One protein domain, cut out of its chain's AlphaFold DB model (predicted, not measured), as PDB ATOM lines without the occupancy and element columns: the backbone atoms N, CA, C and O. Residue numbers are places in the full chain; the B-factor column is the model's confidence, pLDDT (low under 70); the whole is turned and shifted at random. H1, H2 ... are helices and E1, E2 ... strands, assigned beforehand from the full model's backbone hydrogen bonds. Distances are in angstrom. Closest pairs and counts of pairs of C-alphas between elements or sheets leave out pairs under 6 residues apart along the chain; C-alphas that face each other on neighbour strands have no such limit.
ATOM      1  N   ASN A  36      29.304   0.879 133.932       77.50
ATOM      2  CA  ASN A  36      29.111  -0.409 133.268       77.50
ATOM      3  C   ASN A  36      27.853  -1.148 133.746       77.50
ATOM      4  O   ASN A  36      27.311  -1.945 132.989       77.50
ATOM      5  N   ALA A  37      27.348  -0.876 134.956       84.38
ATOM      6  CA  ALA A  37      26.156  -1.547 135.488       84.38
ATOM      7  C   ALA A  37      24.913  -1.379 134.592       84.38
ATOM      8  O   ALA A  37      24.188  -2.346 134.375       84.38
ATOM      9  N   GLY A  38      24.699  -0.183 134.027       89.69
ATOM     10  CA  GLY A  38      23.600   0.068 133.087       89.69
ATOM     11  C   GLY A  38      23.728  -0.750 131.799       89.69
ATOM     12  O   GLY A  38      22.782  -1.424 131.407       89.69
ATOM     13  N   LEU A  39      24.927  -0.775 131.205       91.31
ATOM     14  CA  LEU A  39      25.214  -1.552 129.995       91.31
ATOM     15  C   LEU A  39      25.042  -3.063 130.222       91.31
ATOM     16  O   LEU A  39      24.503  -3.763 129.371       91.31
ATOM     17  N   TRP A  40      25.482  -3.581 131.374       90.44
ATOM     18  CA  TRP A  40      25.286  -4.990 131.729       90.44
ATOM     19  C   TRP A  40      23.811  -5.335 131.937       90.44
ATOM     20  O   TRP A  40      23.371  -6.386 131.476       90.44
ATOM     21  N   ALA A  41      23.041  -4.454 132.583       93.50
ATOM     22  CA  ALA A  41      21.603  -4.641 132.756       93.50
ATOM     23  C   ALA A  41      20.857  -4.625 131.410       93.50
ATOM     24  O   ALA A  41      19.984  -5.460 131.187       93.50
ATOM     25  N   GLU A  42      21.228  -3.724 130.499       94.94
ATOM     26  CA  GLU A  42      20.682  -3.654 129.140       94.94
ATOM     27  C   GLU A  42      21.011  -4.913 128.327       94.94
ATOM     28  O   GLU A  42      20.107  -5.530 127.770       94.94
ATOM     29  N   ARG A  43      22.275  -5.366 128.348       96.12
ATOM     30  CA  ARG A  43      22.718  -6.621 127.710       96.12
ATOM     31  C   ARG A  43      21.971  -7.840 128.238       96.12
ATOM     32  O   ARG A  43      21.500  -8.658 127.454       96.12
ATOM     33  N   ALA A  44      21.860  -7.966 129.562       96.25
ATOM     34  CA  ALA A  44      21.146  -9.072 130.194       96.25
ATOM     35  C   ALA A  44      19.662  -9.073 129.797       96.25
ATOM     36  O   ALA A  44      19.100 -10.126 129.495       96.25
ATOM     37  N   ARG A  45      19.044  -7.888 129.736       96.94
ATOM     38  CA  ARG A  45      17.656  -7.735 129.302       96.94
ATOM     39  C   ARG A  45      17.475  -8.087 127.828       96.94
ATOM     40  O   ARG A  45      16.582  -8.863 127.516       96.94
ATOM     41  N   ALA A  46      18.340  -7.591 126.944       97.94
ATOM     42  CA  ALA A  46      18.313  -7.921 125.519       97.94
ATOM     43  C   ALA A  46      18.452  -9.434 125.284       97.94
ATOM     44  O   ALA A  46      17.672 -10.015 124.532       97.94
ATOM     45  N   ALA A  47      19.374 -10.093 125.993       97.94
ATOM     46  CA  ALA A  47      19.533 -11.544 125.933       97.94
ATOM     47  C   ALA A  47      18.265 -12.287 126.391       97.94
ATOM     48  O   ALA A  47      17.859 -13.264 125.763       97.94
ATOM     49  N   GLN A  48      17.601 -11.815 127.452       98.00
ATOM     50  CA  GLN A  48      16.339 -12.396 127.919       98.00
ATOM     51  C   GLN A  48      15.196 -12.205 126.909       98.00
ATOM     52  O   GLN A  48      14.424 -13.141 126.695       98.00
ATOM     53  N   VAL A  49      15.094 -11.023 126.292       98.38
ATOM     54  CA  VAL A  49      14.103 -10.724 125.247       98.38
ATOM     55  C   VAL A  49      14.306 -11.649 124.045       98.38
ATOM     56  O   VAL A  49      13.373 -12.338 123.638       98.38
ATOM     57  N   LEU A  50      15.534 -11.725 123.524       98.25
ATOM     58  CA  LEU A  50      15.867 -12.556 122.363       98.25
ATOM     59  C   LEU A  50      15.641 -14.042 122.646       98.25
ATOM     60  O   LEU A  50      15.059 -14.726 121.813       98.25
ATOM     61  N   ARG A  51      16.005 -14.536 123.837       98.12
ATOM     62  CA  ARG A  51      15.739 -15.929 124.220       98.12
ATOM     63  C   ARG A  51      14.244 -16.256 124.193       98.12
ATOM     64  O   ARG A  51      13.861 -17.270 123.626       98.12
ATOM     65  N   ARG A  52      13.398 -15.399 124.774       98.38
ATOM     66  CA  ARG A  52      11.937 -15.601 124.771       98.38
ATOM     67  C   ARG A  52      11.348 -15.522 123.360       98.38
ATOM     68  O   ARG A  52      10.454 -16.299 123.046       98.38
ATOM     69  N   ALA A  53      11.850 -14.623 122.510       98.25
ATOM     70  CA  ALA A  53      11.448 -14.571 121.104       98.25
ATOM     71  C   ALA A  53      11.818 -15.862 120.356       98.25
ATOM     72  O   ALA A  53      10.972 -16.413 119.659       98.25
ATOM     73  N   VAL A  54      13.040 -16.373 120.548       98.06
ATOM     74  CA  VAL A  54      13.480 -17.660 119.983       98.06
ATOM     75  C   VAL A  54      12.563 -18.794 120.441       98.06
ATOM     76  O   VAL A  54      12.043 -19.513 119.598       98.06
ATOM     77  N   GLU A  55      12.290 -18.908 121.745       98.06
ATOM     78  CA  GLU A  55      11.405 -19.943 122.303       98.06
ATOM     79  C   GLU A  55       9.994 -19.908 121.674       98.06
ATOM     80  O   GLU A  55       9.414 -20.958 121.389       98.06
ATOM     81  N   GLN A  56       9.436 -18.715 121.427       97.81
ATOM     82  CA  GLN A  56       8.137 -18.565 120.757       97.81
ATOM     83  C   GLN A  56       8.193 -18.977 119.279       97.81
ATOM     84  O   GLN A  56       7.336 -19.734 118.821       97.81
ATOM     85  N   ILE A  57       9.202 -18.508 118.538       98.00
ATOM     86  CA  ILE A  57       9.371 -18.824 117.112       98.00
ATOM     87  C   ILE A  57       9.602 -20.327 116.922       98.00
ATOM     88  O   ILE A  57       8.956 -20.934 116.072       98.00
ATOM     89  N   GLU A  58      10.467 -20.947 117.729       97.69
ATOM     90  CA  GLU A  58      10.674 -22.401 117.732       97.69
ATOM     91  C   GLU A  58       9.382 -23.151 118.072       97.69
ATOM     92  O   GLU A  58       9.073 -24.176 117.463       97.69
ATOM     93  N   GLY A  59       8.594 -22.622 119.014       97.75
ATOM     94  CA  GLY A  59       7.265 -23.129 119.335       97.75
ATOM     95  C   GLY A  59       6.371 -23.219 118.099       97.75
ATOM     96  O   GLY A  59       5.869 -24.301 117.797       97.75
ATOM     97  N   HIS A  60       6.225 -22.121 117.356       97.19
ATOM     98  CA  HIS A  60       5.448 -22.103 116.113       97.19
ATOM     99  C   HIS A  60       6.074 -22.958 115.008       97.19
ATOM    100  O   HIS A  60       5.351 -23.651 114.295       97.19
ATOM    101  N   TRP A  61       7.403 -22.978 114.892       97.62
ATOM    102  CA  TRP A  61       8.116 -23.783 113.900       97.62
ATOM    103  C   TRP A  61       7.850 -25.279 114.078       97.62
ATOM    104  O   TRP A  61       7.417 -25.948 113.145       97.62
ATOM    105  N   PHE A  62       8.051 -25.820 115.281       97.06
ATOM    106  CA  PHE A  62       7.952 -27.265 115.509       97.06
ATOM    107  C   PHE A  62       6.528 -27.752 115.777       97.06
ATOM    108  O   PHE A  62       6.209 -28.911 115.497       97.06
ATOM    109  N   LYS A  63       5.667 -26.902 116.347       96.88
ATOM    110  CA  LYS A  63       4.304 -27.297 116.731       96.88
ATOM    111  C   LYS A  63       3.250 -26.855 115.718       96.88
ATOM    112  O   LYS A  63       2.164 -27.433 115.728       96.88
ATOM    113  N   GLY A  64       3.581 -25.932 114.815       96.31
ATOM    114  CA  GLY A  64       2.641 -25.353 113.859       96.31
ATOM    115  C   GLY A  64       1.669 -24.391 114.544       96.31
ATOM    116  O   GLY A  64       1.985 -23.782 115.568       96.31
ATOM    117  N   ASP A  65       0.467 -24.275 113.987       94.81
ATOM    118  CA  ASP A  65      -0.604 -23.421 114.503       94.81
ATOM    119  C   ASP A  65      -1.370 -24.091 115.651       94.81
ATOM    120  O   ASP A  65      -2.441 -24.669 115.470       94.81
ATOM    121  N   GLN A  66      -0.804 -24.036 116.858       94.62
ATOM    122  CA  GLN A  66      -1.443 -24.617 118.046       94.62
ATOM    123  C   GLN A  66      -2.758 -23.928 118.423       94.62
ATOM    124  O   GLN A  66      -3.597 -24.524 119.096       94.62
ATOM    125  N   GLU A  67      -2.905 -22.666 118.029       94.50
ATOM    126  CA  GLU A  67      -4.054 -21.836 118.356       94.50
ATOM    127  C   GLU A  67      -5.173 -21.966 117.322       94.50
ATOM    128  O   GLU A  67      -6.261 -21.463 117.581       94.50
ATOM    129  N   GLY A  68      -4.953 -22.640 116.186       94.31
ATOM    130  CA  GLY A  68      -5.940 -22.831 115.116       94.31
ATOM    131  C   GLY A  68      -6.329 -21.537 114.391       94.31
ATOM    132  O   GLY A  68      -7.446 -21.431 113.882       94.31
ATOM    133  N   LEU A  69      -5.450 -20.532 114.386       94.12
ATOM    134  CA  LEU A  69      -5.679 -19.236 113.745       94.12
ATOM    135  C   LEU A  69      -5.870 -19.370 112.222       94.12
ATOM    136  O   LEU A  69      -6.697 -18.679 111.631       94.12
ATOM    137  N   TRP A  70      -5.127 -20.265 111.571       93.31
ATOM    138  CA  TRP A  70      -5.227 -20.535 110.138       93.31
ATOM    139  C   TRP A  70      -6.524 -21.260 109.783       93.31
ATOM    140  O   TRP A  70      -7.206 -20.863 108.840       93.31
ATOM    141  N   GLU A  71      -6.907 -22.278 110.559       91.69
ATOM    142  CA  GLU A  71      -8.160 -23.012 110.340       91.69
ATOM    143  C   GLU A  71      -9.385 -22.101 110.511       91.69
ATOM    144  O   GLU A  71     -10.328 -22.187 109.727       91.69
ATOM    145  N   ARG A  72      -9.339 -21.163 111.469       94.25
ATOM    146  CA  ARG A  72     -10.385 -20.145 111.672       94.25
ATOM    147  C   ARG A  72     -10.349 -18.982 110.673       94.25
ATOM    148  O   ARG A  72     -11.225 -18.123 110.728       94.25
ATOM    149  N   GLY A  73      -9.367 -18.933 109.770       91.62
ATOM    150  CA  GLY A  73      -9.220 -17.845 108.797       91.62
ATOM    151  C   GLY A  73      -8.773 -16.508 109.402       91.62
ATOM    152  O   GLY A  73      -8.890 -15.471 108.754       91.62
ATOM    153  N   GLU A  74      -8.244 -16.511 110.628       93.75
ATOM    154  CA  GLU A  74      -7.704 -15.322 111.302       93.75
ATOM    155  C   GLU A  74      -6.318 -14.934 110.761       93.75
ATOM    156  O   GLU A  74      -5.865 -13.800 110.934       93.75
ATOM    157  N   LEU A  75      -5.649 -15.858 110.060       90.94
ATOM    158  CA  LEU A  75      -4.418 -15.588 109.326       90.94
ATOM    159  C   LEU A  75      -4.672 -15.546 107.815       90.94
ATOM    160  O   LEU A  75      -5.083 -16.532 107.205       90.94
ATOM    161  N   ALA A  76      -4.330 -14.420 107.187       89.94
ATOM    162  CA  ALA A  76      -4.365 -14.249 105.735       89.94
ATOM    163  C   ALA A  76      -3.182 -14.971 105.050       89.94
ATOM    164  O   ALA A  76      -2.281 -14.335 104.509       89.94
ATOM    165  N   CYS A  77      -3.166 -16.308 105.102       88.94
ATOM    166  CA  CYS A  77      -2.058 -17.136 104.602       88.94
ATOM    167  C   CYS A  77      -2.304 -17.814 103.252       88.94
ATOM    168  O   CYS A  77      -1.471 -18.623 102.844       88.94
ATOM    169  N   ALA A  78      -3.424 -17.549 102.575       90.06
ATOM    170  CA  ALA A  78      -3.829 -18.315 101.393       90.06
ATOM    171  C   ALA A  78      -2.750 -18.350 100.293       90.06
ATOM    172  O   ALA A  78      -2.541 -19.387  99.673       90.06
ATOM    173  N   GLU A  79      -2.003 -17.255 100.119       88.81
ATOM    174  CA  GLU A  79      -0.868 -17.173  99.188       88.81
ATOM    175  C   GLU A  79       0.228 -18.211  99.491       88.81
ATOM    176  O   GLU A  79       0.755 -18.851  98.583       88.81
ATOM    177  N   TRP A  80       0.563 -18.395 100.769       90.00
ATOM    178  CA  TRP A  80       1.705 -19.202 101.208       90.00
ATOM    179  C   TRP A  80       1.331 -20.650 101.509       90.00
ATOM    180  O   TRP A  80       2.131 -21.559 101.294       90.00
ATOM    181  N   LEU A  81       0.127 -20.860 102.041       92.75
ATOM    182  CA  LEU A  81      -0.302 -22.133 102.616       92.75
ATOM    183  C   LEU A  81      -1.473 -22.771 101.863       92.75
ATOM    184  O   LEU A  81      -1.738 -23.955 102.058       92.75
ATOM    185  N   GLY A  82      -2.154 -22.020 100.994       92.19
ATOM    186  CA  GLY A  82      -3.402 -22.452 100.374       92.19
ATOM    187  C   GLY A  82      -4.573 -22.486 101.358       92.19
ATOM    188  O   GLY A  82      -4.571 -21.815 102.394       92.19
ATOM    189  N   GLU A  83      -5.592 -23.266 101.004       91.06
ATOM    190  CA  GLU A  83      -6.796 -23.460 101.812       91.06
ATOM    191  C   GLU A  83      -6.574 -24.498 102.922       91.06
ATOM    192  O   GLU A  83      -5.960 -25.552 102.713       91.06
ATOM    193  N   SER A  84      -7.118 -24.219 104.108       91.62
ATOM    194  CA  SER A  84      -7.019 -25.087 105.287       91.62
ATOM    195  C   SER A  84      -7.883 -26.349 105.191       91.62
ATOM    196  O   SER A  84      -7.556 -27.372 105.787       91.62
ATOM    197  N   THR A  85      -8.958 -26.315 104.400       90.00
ATOM    198  CA  THR A  85      -9.946 -27.402 104.264       90.00
ATOM    199  C   THR A  85      -9.331 -28.732 103.821       90.00
ATOM    200  O   THR A  85      -9.745 -29.793 104.291       90.00
ATOM    201  N   ASN A  86      -8.304 -28.681 102.970       87.81
ATOM    202  CA  ASN A  86      -7.687 -29.855 102.344       87.81
ATOM    203  C   ASN A  86      -6.287 -30.175 102.889       87.81
ATOM    204  O   ASN A  86      -5.544 -30.955 102.293       87.81
ATOM    205  N   THR A  87      -5.910 -29.596 104.031       92.62
ATOM    206  CA  THR A  87      -4.535 -29.671 104.534       92.62
ATOM    207  C   THR A  87      -4.515 -29.881 106.047       92.62
ATOM    208  O   THR A  87      -5.238 -29.227 106.788       92.62
ATOM    209  N   SER A  88      -3.696 -30.812 106.541       93.12
ATOM    210  CA  SER A  88      -3.500 -30.982 107.989       93.12
ATOM    211  C   SER A  88      -2.636 -29.866 108.582       93.12
ATOM    212  O   SER A  88      -1.685 -29.412 107.950       93.12
ATOM    213  N   ASP A  89      -2.871 -29.532 109.852       93.06
ATOM    214  CA  ASP A  89      -2.016 -28.686 110.708       93.06
ATOM    215  C   ASP A  89      -0.518 -29.059 110.670       93.06
ATOM    216  O   ASP A  89       0.357 -28.210 110.821       93.06
ATOM    217  N   ILE A  90      -0.200 -30.333 110.433       95.69
ATOM    218  CA  ILE A  90       1.173 -30.841 110.311       95.69
ATOM    219  C   ILE A  90       1.934 -30.173 109.168       95.69
ATOM    220  O   ILE A  90       3.144 -29.988 109.298       95.69
ATOM    221  N   PHE A  91       1.248 -29.766 108.096       96.50
ATOM    222  CA  PHE A  91       1.855 -29.019 106.992       96.50
ATOM    223  C   PHE A  91       2.490 -27.705 107.455       96.50
ATOM    224  O   PHE A  91       3.425 -27.222 106.823       96.50
ATOM    225  N   LEU A  92       2.002 -27.126 108.555       96.69
ATOM    226  CA  LEU A  92       2.504 -25.868 109.108       96.69
ATOM    227  C   LEU A  92       3.808 -26.040 109.889       96.69
ATOM    228  O   LEU A  92       4.527 -25.069 110.115       96.69
ATOM    229  N   ARG A  93       4.117 -27.269 110.311       97.38
ATOM    230  CA  ARG A  93       5.341 -27.581 111.052       97.38
ATOM    231  C   ARG A  93       6.525 -27.561 110.101       97.38
ATOM    232  O   ARG A  93       6.437 -28.110 109.009       97.38
ATOM    233  N   CYS A  94       7.613 -26.941 110.533       96.81
ATOM    234  CA  CYS A  94       8.793 -26.680 109.721       96.81
ATOM    235  C   CYS A  94       8.468 -26.020 108.368       96.81
ATOM    236  O   CYS A  94       9.073 -26.319 107.343       96.81
ATOM    237  N   ASN A  95       7.474 -25.124 108.346       96.44
ATOM    238  CA  ASN A  95       7.025 -24.470 107.123       96.44
ATOM    239  C   ASN A  95       7.419 -22.985 107.104       96.44
ATOM    240  O   ASN A  95       6.841 -22.184 107.848       96.44
ATOM    241  N   PRO A  96       8.350 -22.571 106.228       95.56
ATOM    242  CA  PRO A  96       8.754 -21.169 106.119       95.56
ATOM    243  C   PRO A  96       7.606 -20.233 105.732       95.56
ATOM    244  O   PRO A  96       7.542 -19.100 106.207       95.56
ATOM    245  N   GLY A  97       6.658 -20.713 104.920       95.19
ATOM    246  CA  GLY A  97       5.450 -19.975 104.558       95.19
ATOM    247  C   GLY A  97       4.565 -19.663 105.765       95.19
ATOM    248  O   GLY A  97       3.957 -18.597 105.819       95.19
ATOM    249  N   PHE A  98       4.547 -20.536 106.776       96.69
ATOM    250  CA  PHE A  98       3.816 -20.286 108.018       96.69
ATOM    251  C   PHE A  98       4.502 -19.207 108.865       96.69
ATOM    252  O   PHE A  98       3.840 -18.271 109.308       96.69
ATOM    253  N   ILE A  99       5.832 -19.253 108.999       96.94
ATOM    254  CA  ILE A  99       6.612 -18.198 109.676       96.94
ATOM    255  C   ILE A  99       6.447 -16.847 108.971       96.94
ATOM    256  O   ILE A  99       6.186 -15.832 109.621       96.94
ATOM    257  N   GLN A 100       6.523 -16.834 107.639       95.31
ATOM    258  CA  GLN A 100       6.238 -15.652 106.828       95.31
ATOM    259  C   GLN A 100       4.811 -15.154 107.034       95.31
ATOM    260  O   GLN A 100       4.592 -13.952 107.146       95.31
ATOM    261  N   CYS A 101       3.833 -16.052 107.103       95.12
ATOM    262  CA  CYS A 101       2.458 -15.647 107.324       95.12
ATOM    263  C   CYS A 101       2.201 -15.141 108.748       95.12
ATOM    264  O   CYS A 101       1.332 -14.294 108.926       95.12
ATOM    265  N   LEU A 102       2.919 -15.609 109.767       95.38
ATOM    266  CA  LEU A 102       2.748 -15.123 111.138       95.38
ATOM    267  C   LEU A 102       3.426 -13.769 111.356       95.38
ATOM    268  O   LEU A 102       2.813 -12.841 111.886       95.38
ATOM    269  N   TYR A 103       4.678 -13.650 110.919       95.38
ATOM    270  CA  TYR A 103       5.561 -12.536 111.279       95.38
ATOM    271  C   TYR A 103       5.901 -11.607 110.111       95.38
ATOM    272  O   TYR A 103       6.471 -10.530 110.294       95.38
ATOM    273  N   GLY A 104       5.525 -11.989 108.892       90.81
ATOM    274  CA  GLY A 104       5.621 -11.127 107.722       90.81
ATOM    275  C   GLY A 104       4.715  -9.903 107.822       90.81
ATOM    276  O   GLY A 104       3.846  -9.790 108.697       90.81
ATOM    277  N   SER A 105       4.927  -8.969 106.897       86.50
ATOM    278  CA  SER A 105       4.237  -7.669 106.857       86.50
ATOM    279  C   SER A 105       4.479  -6.806 108.103       86.50
ATOM    280  O   SER A 105       3.642  -5.986 108.467       86.50
ATOM    281  N   GLY A 106       5.627  -6.990 108.766       85.19
ATOM    282  CA  GLY A 106       6.049  -6.170 109.901       85.19
ATOM    283  C   GLY A 106       5.378  -6.513 111.232       85.19
ATOM    284  O   GLY A 106       5.390  -5.672 112.124       85.19
ATOM    285  N   ARG A 107       4.802  -7.714 111.389       93.38
ATOM    286  CA  ARG A 107       4.244  -8.185 112.668       93.38
ATOM    287  C   ARG A 107       5.372  -8.665 113.593       93.38
ATOM    288  O   ARG A 107       5.940  -9.725 113.333       93.38
ATOM    289  N   PRO A 108       5.721  -7.919 114.658       96.19
ATOM    290  CA  PRO A 108       6.801  -8.322 115.544       96.19
ATOM    291  C   PRO A 108       6.359  -9.447 116.485       96.19
ATOM    292  O   PRO A 108       5.178  -9.585 116.814       96.19
ATOM    293  N   VAL A 109       7.333 -10.198 116.994       97.25
ATOM    294  CA  VAL A 109       7.146 -11.049 118.170       97.25
ATOM    295  C   VAL A 109       7.068 -10.144 119.394       97.25
ATOM    296  O   VAL A 109       7.987  -9.361 119.647       97.25
ATOM    297  N   LYS A 110       5.975 -10.247 120.149       97.75
ATOM    298  CA  LYS A 110       5.781  -9.486 121.386       97.75
ATOM    299  C   LYS A 110       6.358 -10.269 122.560       97.75
ATOM    300  O   LYS A 110       5.991 -11.422 122.788       97.75
ATOM    301  N   VAL A 111       7.277  -9.646 123.291       98.06
ATOM    302  CA  VAL A 111       7.983 -10.274 124.408       98.06
ATOM    303  C   VAL A 111       7.928  -9.386 125.639       98.06
ATOM    304  O   VAL A 111       8.415  -8.260 125.627       98.06
ATOM    305  N   ASP A 112       7.433  -9.944 126.737       97.88
ATOM    306  CA  ASP A 112       7.368  -9.243 128.016       97.88
ATOM    307  C   ASP A 112       8.575  -9.618 128.876       97.88
ATOM    308  O   ASP A 112       8.933 -10.795 128.965       97.88
ATOM    309  N   VAL A 113       9.215  -8.645 129.527       97.25
ATOM    310  CA  VAL A 113      10.283  -8.868 130.517       97.25
ATOM    311  C   VAL A 113      10.049  -7.957 131.721       97.25
ATOM    312  O   VAL A 113      10.384  -6.775 131.699       97.25
ATOM    313  N   GLY A 114       9.478  -8.527 132.788       95.50
ATOM    314  CA  GLY A 114       8.923  -7.731 133.885       95.50
ATOM    315  C   GLY A 114       7.695  -6.967 133.391       95.50
ATOM    316  O   GLY A 114       6.856  -7.559 132.722       95.50
ATOM    317  N   ASP A 115       7.649  -5.663 133.658       96.94
ATOM    318  CA  ASP A 115       6.557  -4.770 133.238       96.94
ATOM    319  C   ASP A 115       6.836  -4.055 131.899       96.94
ATOM    320  O   ASP A 115       6.156  -3.094 131.544       96.94
ATOM    321  N   ILE A 116       7.884  -4.466 131.173       97.31
ATOM    322  CA  ILE A 116       8.285  -3.841 129.908       97.31
ATOM    323  C   ILE A 116       7.965  -4.780 128.745       97.31
ATOM    324  O   ILE A 116       8.371  -5.944 128.748       97.31
ATOM    325  N   HIS A 117       7.292  -4.231 127.736       97.75
ATOM    326  CA  HIS A 117       6.972  -4.889 126.474       97.75
ATOM    327  C   HIS A 117       8.036  -4.566 125.419       97.75
ATOM    328  O   HIS A 117       8.400  -3.403 125.243       97.75
ATOM    329  N   TYR A 118       8.508  -5.590 124.717       98.31
ATOM    330  CA  TYR A 118       9.479  -5.489 123.631       98.31
ATOM    331  C   TYR A 118       8.905  -6.048 122.336       98.31
ATOM    332  O   TYR A 118       8.202  -7.062 122.344       98.31
ATOM    333  N   ASN A 119       9.265  -5.422 121.220       98.19
ATOM    334  CA  ASN A 119       8.938  -5.891 119.884       98.19
ATOM    335  C   ASN A 119      10.204  -6.407 119.204       98.19
ATOM    336  O   ASN A 119      11.184  -5.680 119.024       98.19
ATOM    337  N   VAL A 120      10.182  -7.671 118.794       97.88
ATOM    338  CA  VAL A 120      11.281  -8.292 118.050       97.88
ATOM    339  C   VAL A 120      10.853  -8.482 116.601       97.88
ATOM    340  O   VAL A 120       9.933  -9.246 116.310       97.88
ATOM    341  N   SER A 121      11.501  -7.771 115.682       96.38
ATOM    342  CA  SER A 121      11.286  -7.925 114.241       96.38
ATOM    343  C   SER A 121      12.142  -9.049 113.663       96.38
ATOM    344  O   SER A 121      13.263  -9.268 114.125       96.38
ATOM    345  N   LEU A 122      11.623  -9.707 112.625       96.00
ATOM    346  CA  LEU A 122      12.319 -10.732 111.849       96.00
ATOM    347  C   LEU A 122      12.716 -10.160 110.483       96.00
ATOM    348  O   LEU A 122      11.929  -9.440 109.864       96.00
ATOM    349  N   SER A 123      13.904 -10.504 109.992       92.94
ATOM    350  CA  SER A 123      14.341 -10.149 108.640       92.94
ATOM    351  C   SER A 123      15.264 -11.197 108.012       92.94
ATOM    352  O   SER A 123      15.984 -11.925 108.700       92.94
ATOM    353  N   ALA A 124      15.268 -11.221 106.676       87.88
ATOM    354  CA  ALA A 124      16.260 -11.899 105.846       87.88
ATOM    355  C   ALA A 124      17.438 -10.947 105.547       87.88
ATOM    356  O   ALA A 124      17.685 -10.582 104.405       87.88
ATOM    357  N   ASP A 125      18.108 -10.412 106.567       67.69
ATOM    358  CA  ASP A 125      19.160  -9.403 106.361       67.69
ATOM    359  C   ASP A 125      20.519 -10.063 106.080       67.69
ATOM    360  O   ASP A 125      21.396 -10.112 106.943       67.69
ATOM    361  N   PHE A 126      20.669 -10.591 104.860       60.91
ATOM    362  CA  PHE A 126      21.905 -11.199 104.364       60.91
ATOM    363  C   PHE A 126      22.302 -10.637 102.994       60.91
ATOM    364  O   PHE A 126      22.313 -11.383 102.035       60.91
ATOM    365  N   GLN A 127      22.621  -9.339 102.883       53.09
ATOM    366  CA  GLN A 127      23.308  -8.666 101.746       53.09
ATOM    367  C   GLN A 127      22.844  -8.930 100.287       53.09
ATOM    368  O   GLN A 127      23.375  -8.308  99.367       53.09
ATOM    369  N   THR A 128      21.862  -9.787 100.025       52.50
ATOM    370  CA  THR A 128      21.416 -10.155  98.687       52.50
ATOM    371  C   THR A 128      20.224  -9.289  98.303       52.50
ATOM    372  O   THR A 128      19.352  -8.977  99.111       52.50
ATOM    373  N   ASN A 129      20.170  -8.885  97.033       50.12
ATOM    374  CA  ASN A 129      19.053  -8.145  96.434       50.12
ATOM    375  C   ASN A 129      17.760  -8.990  96.325       50.12
ATOM    376  O   ASN A 129      16.941  -8.759  95.434       50.12
ATOM    377  N   GLU A 130      17.581  -9.996  97.184       53.97
ATOM    378  CA  GLU A 130      16.399 -10.844  97.197       53.97
ATOM    379  C   GLU A 130      15.147 -10.039  97.566       53.97
ATOM    380  O   GLU A 130      15.196  -8.995  98.223       53.97
ATOM    381  N   LYS A 131      14.000 -10.524  97.070       57.44
ATOM    382  CA  LYS A 131      12.666  -9.930  97.219       57.44
ATOM    383  C   LYS A 131      12.482  -9.421  98.659       57.44
ATOM    384  O   LYS A 131      12.318 -10.223  99.574       57.44
ATOM    385  N   LYS A 132      12.454  -8.090  98.836       59.28
ATOM    386  CA  LYS A 132      12.385  -7.351 100.122       59.28
ATOM    387  C   LYS A 132      11.233  -7.744 101.074       59.28
ATOM    388  O   LYS A 132      11.067  -7.114 102.111       59.28
ATOM    389  N   SER A 133      10.405  -8.729 100.727       78.81
ATOM    390  CA  SER A 133       9.221  -9.144 101.475       78.81
ATOM    391  C   SER A 133       9.423 -10.354 102.392       78.81
ATOM    392  O   SER A 133       8.573 -10.571 103.259       78.81
ATOM    393  N   ARG A 134      10.495 -11.150 102.239       89.88
ATOM    394  CA  ARG A 134      10.699 -12.357 103.063       89.88
ATOM    395  C   ARG A 134      11.366 -12.051 104.406       89.88
ATOM    396  O   ARG A 134      12.307 -11.266 104.481       89.88
ATOM    397  N   VAL A 135      10.895 -12.708 105.468       93.56
ATOM    398  CA  VAL A 135      11.465 -12.609 106.829       93.56
ATOM    399  C   VAL A 135      12.535 -13.666 107.114       93.56
ATOM    400  O   VAL A 135      13.061 -13.720 108.222       93.56
ATOM    401  N   TYR A 136      12.839 -14.518 106.136       93.31
ATOM    402  CA  TYR A 136      13.779 -15.624 106.256       93.31
ATOM    403  C   TYR A 136      14.597 -15.805 104.974       93.31
ATOM    404  O   TYR A 136      14.159 -15.421 103.889       93.31
ATOM    405  N   GLN A 137      15.754 -16.450 105.110       90.50
ATOM    406  CA  GLN A 137      16.564 -16.953 104.002       90.50
ATOM    407  C   GLN A 137      16.607 -18.480 104.066       90.50
ATOM    408  O   GLN A 137      16.825 -19.039 105.141       90.50
ATOM    409  N   VAL A 138      16.425 -19.169 102.938       89.38
ATOM    410  CA  VAL A 138      16.626 -20.624 102.896       89.38
ATOM    411  C   VAL A 138      18.117 -20.919 102.965       89.38
ATOM    412  O   VAL A 138      18.918 -20.343 102.234       89.38
ATOM    413  N   SER A 139      18.497 -21.829 103.854       88.00
ATOM    414  CA  SER A 139      19.870 -22.294 103.989       88.00
ATOM    415  C   SER A 139      19.907 -23.800 103.778       88.00
ATOM    416  O   SER A 139      19.147 -24.555 104.378       88.00
ATOM    417  N   ASN A 140      20.779 -24.226 102.873       85.50
ATOM    418  CA  ASN A 140      21.014 -25.619 102.525       85.50
ATOM    419  C   ASN A 140      22.505 -25.808 102.214       85.50
ATOM    420  O   ASN A 140      23.266 -24.839 102.164       85.50
ATOM    421  N   ARG A 141      22.908 -27.053 101.958       76.56
ATOM    422  CA  ARG A 141      24.301 -27.419 101.681       76.56
ATOM    423  C   ARG A 141      24.935 -26.647 100.515       76.56
ATOM    424  O   ARG A 141      26.136 -26.412 100.547       76.56
ATOM    425  N   PHE A 142      24.163 -26.275  99.495       71.25
ATOM    426  CA  PHE A 142      24.680 -25.578  98.312       71.25
ATOM    427  C   PHE A 142      24.763 -24.063  98.485       71.25
ATOM    428  O   PHE A 142      25.620 -23.433  97.877       71.25
ATOM    429  N   GLY A 143      23.872 -23.485  99.290       68.50
ATOM    430  CA  GLY A 143      23.798 -22.042  99.518       68.50
ATOM    431  C   GLY A 143      24.502 -21.564 100.786       68.50
ATOM    432  O   GLY A 143      24.649 -20.362 100.976       68.50
ATOM    433  N   SER A 144      24.901 -22.463 101.690       67.88
ATOM    434  CA  SER A 144      25.562 -22.068 102.932       67.88
ATOM    435  C   SER A 144      27.082 -22.080 102.802       67.88
ATOM    436  O   SER A 144      27.651 -23.091 102.403       67.88
ATOM    437  N   ASP A 145      27.740 -21.036 103.314       66.00
ATOM    438  CA  ASP A 145      29.201 -21.002 103.517       66.00
ATOM    439  C   ASP A 145      29.715 -22.108 104.462       66.00
ATOM    440  O   ASP A 145      30.920 -22.290 104.625       66.00
ATOM    441  N   ASN A 146      28.808 -22.839 105.122       66.38
ATOM    442  CA  ASN A 146      29.140 -23.938 106.010       66.38
ATOM    443  C   ASN A 146      28.984 -25.290 105.282       66.38
ATOM    444  O   ASN A 146      27.872 -25.822 105.226       66.38
ATOM    445  N   PRO A 147      30.075 -25.913 104.800       62.44
ATOM    446  CA  PRO A 147      30.014 -27.214 104.129       62.44
ATOM    447  C   PRO A 147      29.527 -28.353 105.045       62.44
ATOM    448  O   PRO A 147      29.215 -29.437 104.551       62.44
ATOM    449  N   PHE A 148      29.441 -28.110 106.359       64.81
ATOM    450  CA  PHE A 148      28.941 -29.045 107.367       64.81
ATOM    451  C   PHE A 148      27.449 -28.862 107.685       64.81
ATOM    452  O   PHE A 148      26.925 -29.559 108.552       64.81
ATOM    453  N   SER A 149      26.733 -27.943 107.023       65.44
ATOM    454  CA  SER A 149      25.274 -27.862 107.174       65.44
ATOM    455  C   SER A 149      24.618 -29.027 106.432       65.44
ATOM    456  O   SER A 149      24.311 -28.940 105.244       65.44
ATOM    457  N   PHE A 150      24.417 -30.144 107.135       67.56
ATOM    458  CA  PHE A 150      23.812 -31.356 106.568       67.56
ATOM    459  C   PHE A 150      22.296 -31.254 106.357       67.56
ATOM    460  O   PHE A 150      21.704 -32.157 105.770       67.56
ATOM    461  N   HIS A 151      21.669 -30.177 106.836       79.81
ATOM    462  CA  HIS A 151      20.220 -30.036 106.876       79.81
ATOM    463  C   HIS A 151      19.780 -28.765 106.156       79.81
ATOM    464  O   HIS A 151      20.408 -27.710 106.287       79.81
ATOM    465  N   ALA A 152      18.698 -28.881 105.387       88.38
ATOM    466  CA  ALA A 152      17.977 -27.725 104.886       88.38
ATOM    467  C   ALA A 152      17.208 -27.062 106.041       88.38
ATOM    468  O   ALA A 152      16.811 -27.714 107.007       88.38
ATOM    469  N   GLY A 153      17.013 -25.756 105.950       92.62
ATOM    470  CA  GLY A 153      16.268 -24.995 106.939       92.62
ATOM    471  C   GLY A 153      16.193 -23.528 106.558       92.62
ATOM    472  O   GLY A 153      16.494 -23.149 105.422       92.62
ATOM    473  N   ILE A 154      15.826 -22.689 107.520       93.44
ATOM    474  CA  ILE A 154      15.763 -21.243 107.318       93.44
ATOM    475  C   ILE A 154      16.602 -20.488 108.338       93.44
ATOM    476  O   ILE A 154      16.672 -20.851 109.510       93.44
ATOM    477  N   ARG A 155      17.241 -19.413 107.880       93.12
ATOM    478  CA  ARG A 155      17.937 -18.438 108.716       93.12
ATOM    479  C   ARG A 155      17.070 -17.210 108.896       93.12
ATOM    480  O   ARG A 155      16.473 -16.718 107.938       93.12
ATOM    481  N   ILE A 156      17.024 -16.715 110.125       94.94
ATOM    482  CA  ILE A 156      16.234 -15.550 110.509       94.94
ATOM    483  C   ILE A 156      17.111 -14.657 111.376       94.94
ATOM    484  O   ILE A 156      17.723 -15.132 112.336       94.94
ATOM    485  N   LYS A 157      17.141 -13.358 111.071       95.69
ATOM    486  CA  LYS A 157      17.719 -12.351 111.957       95.69
ATOM    487  C   LYS A 157      16.622 -11.752 112.825       95.69
ATOM    488  O   LYS A 157      15.638 -11.217 112.323       95.69
ATOM    489  N   LEU A 158      16.807 -11.842 114.135       97.06
ATOM    490  CA  LEU A 158      15.958 -11.232 115.147       97.06
ATOM    491  C   LEU A 158      16.563  -9.899 115.560       97.06
ATOM    492  O   LEU A 158      17.748  -9.844 115.879       97.06
ATOM    493  N   GLN A 159      15.760  -8.844 115.597       97.31
ATOM    494  CA  GLN A 159      16.198  -7.504 115.979       97.31
ATOM    495  C   GLN A 159      15.213  -6.907 116.984       97.31
ATOM    496  O   GLN A 159      14.022  -6.803 116.691       97.31
ATOM    497  N   ILE A 160      15.700  -6.501 118.160       98.06
ATOM    498  CA  ILE A 160      14.868  -5.794 119.143       98.06
ATOM    499  C   ILE A 160      14.668  -4.358 118.646       98.06
ATOM    500  O   ILE A 160      15.653  -3.647 118.434       98.06
ATOM    501  N   GLN A 161      13.420  -3.923 118.463       97.12
ATOM    502  CA  GLN A 161      13.106  -2.589 117.939       97.12
ATOM    503  C   GLN A 161      13.497  -1.488 118.930       97.12
ATOM    504  O   GLN A 161      14.071  -0.472 118.546       97.12
ATOM    505  N   GLU A 162      13.242  -1.713 120.218       97.62
ATOM    506  CA  GLU A 162      13.563  -0.765 121.287       97.62
ATOM    507  C   GLU A 162      15.066  -0.734 121.618       97.62
ATOM    508  O   GLU A 162      15.540   0.206 122.254       97.62
ATOM    509  N   LEU A 163      15.821  -1.756 121.196       96.94
ATOM    510  CA  LEU A 163      17.257  -1.909 121.434       96.94
ATOM    511  C   LEU A 163      17.971  -2.272 120.112       96.94
ATOM    512  O   LEU A 163      18.441  -3.401 119.950       96.94
ATOM    513  N   PRO A 164      18.089  -1.326 119.157       95.25
ATOM    514  CA  PRO A 164      18.500  -1.602 117.774       95.25
ATOM    515  C   PRO A 164      19.930  -2.152 117.626       95.25
ATOM    516  O   PRO A 164      20.268  -2.737 116.605       95.25
ATOM    517  N   ASN A 165      20.773  -2.024 118.651       96.81
ATOM    518  CA  ASN A 165      22.128  -2.584 118.644       96.81
ATOM    519  C   ASN A 165      22.175  -4.086 118.983       96.81
ATOM    520  O   ASN A 165      23.255  -4.673 118.981       96.81
ATOM    521  N   TYR A 166      21.032  -4.702 119.306       97.56
ATOM    522  CA  TYR A 166      20.958  -6.095 119.742       97.56
ATOM    523  C   TYR A 166      20.145  -6.927 118.762       97.56
ATOM    524  O   TYR A 166      18.919  -6.823 118.693       97.56
ATOM    525  N   SER A 167      20.849  -7.794 118.046       96.75
ATOM    526  CA  SER A 167      20.260  -8.811 117.187       96.75
ATOM    527  C   SER A 167      20.814 -10.193 117.502       96.75
ATOM    528  O   SER A 167      21.866 -10.334 118.125       96.75
ATOM    529  N   GLN A 168      20.075 -11.209 117.076       96.31
ATOM    530  CA  GLN A 168      20.482 -12.607 117.125       96.31
ATOM    531  C   GLN A 168      20.076 -13.271 115.817       96.31
ATOM    532  O   GLN A 168      18.934 -13.142 115.386       96.31
ATOM    533  N   GLU A 169      20.991 -14.016 115.211       94.62
ATOM    534  CA  GLU A 169      20.647 -14.920 114.120       94.62
ATOM    535  C   GLU A 169      20.264 -16.284 114.681       94.62
ATOM    536  O   GLU A 169      20.865 -16.771 115.642       94.62
ATOM    537  N   MET A 170      19.262 -16.905 114.074       94.38
ATOM    538  CA  MET A 170      18.867 -18.270 114.383       94.38
ATOM    539  C   MET A 170      18.705 -19.082 113.105       94.38
ATOM    540  O   MET A 170      18.358 -18.546 112.051       94.38
ATOM    541  N   PHE A 171      18.946 -20.384 113.224       93.50
ATOM    542  CA  PHE A 171      18.715 -21.362 112.172       93.50
ATOM    543  C   PHE A 171      17.645 -22.345 112.639       93.50
ATOM    544  O   PHE A 171      17.769 -22.938 113.709       93.50
ATOM    545  N   LEU A 172      16.595 -22.490 111.837       95.12
ATOM    546  CA  LEU A 172      15.495 -23.415 112.065       95.12
ATOM    547  C   LEU A 172      15.601 -24.555 111.057       95.12
ATOM    548  O   LEU A 172      15.402 -24.354 109.859       95.12
ATOM    549  N   GLU A 173      15.937 -25.738 111.554       93.56
ATOM    550  CA  GLU A 173      16.094 -26.945 110.746       93.56
ATOM    551  C   GLU A 173      14.739 -27.473 110.247       93.56
ATOM    552  O   GLU A 173      13.781 -27.570 111.021       93.56
ATOM    553  N   ASP A 174      14.667 -27.856 108.971       92.81
ATOM    554  CA  ASP A 174      13.501 -28.511 108.374       92.81
ATOM    555  C   ASP A 174      13.572 -30.038 108.556       92.81
ATOM    556  O   ASP A 174      14.035 -30.774 107.685       92.81
TER     557      ASP A 174
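AT A GLANCE: This is residues 36 to 174 of the 441 residues of an uncharacterized protein of Bdellovibrionales bacterium GWA2_49_15 (UniProt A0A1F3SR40). A strongly twisted, branched sheet of five strands curls round one long helix, H1, and the short helices H2, H3 and H4 gather toward the end where H1 has its last residues. Residues 36 to 41 of H1 stick out free. The 139 printed residues, class mixed, hold four named helices, then five named strands, with antiparallel neighbours. The whole is compact, with a radius of gyration of the C-alphas of 16.1 A, and spans 56 by 39 by 25 A.

HOW THE PARTS SIT: Start at H1, residues 36 to 63; its closest C-alphas to E1, residues 109 to 113, are those of Val 49 and Val 111, 6.2 A apart. H4, residues 96 to 103, is on the sheet's opposite face; its Ile 99 is closest to Trp 61 where H1, with residues 57 to 61 alone, only just touches it, with 3 pairs of C-alphas within 8 A. H2, residues 78 to 81, touches H4, closest at C-alphas 80 and 97, 5.1 A. H3, residues 89 to 92, is not on the sheet. E1 and E2, residues 116 to 123, form a hairpin: see N 111 and O 118, 2.9 A. E4, residues 153 to 160, has E2 and E3, residues 137 to 139, on one side and E5, residues 167 to 173, on the other side. Look at N 121 and O 159, 2.9 A, N 137 and O 155, 2.9 A, and N 158 and O 168, 2.8 A. E3, E4 and E5 make a meander, each the antiparallel neighbour of the one before. In H1 and H4 every O i to N i+4 pair is within hydrogen-bond range; H2 and H3 are too short for one.

IN THESE COORDINATES: Find C-alpha 36 at (29.111, -0.409, 133.268); H1 runs 40.1 A from there. E2 spans 23.0 A, E4 22.8 A, and E5 19.7 A to C-alpha 173 at (16.094, -26.945, 110.746).

THE WHOLE: C-alphas 36 and 86, the farthest apart, are 56.4 A apart. The printed part has no cut. The links H1 to H2, E2 to E3 and E3 to E4 are long. Residues 125 to 132 and 143 to 150 have pLDDT under 70.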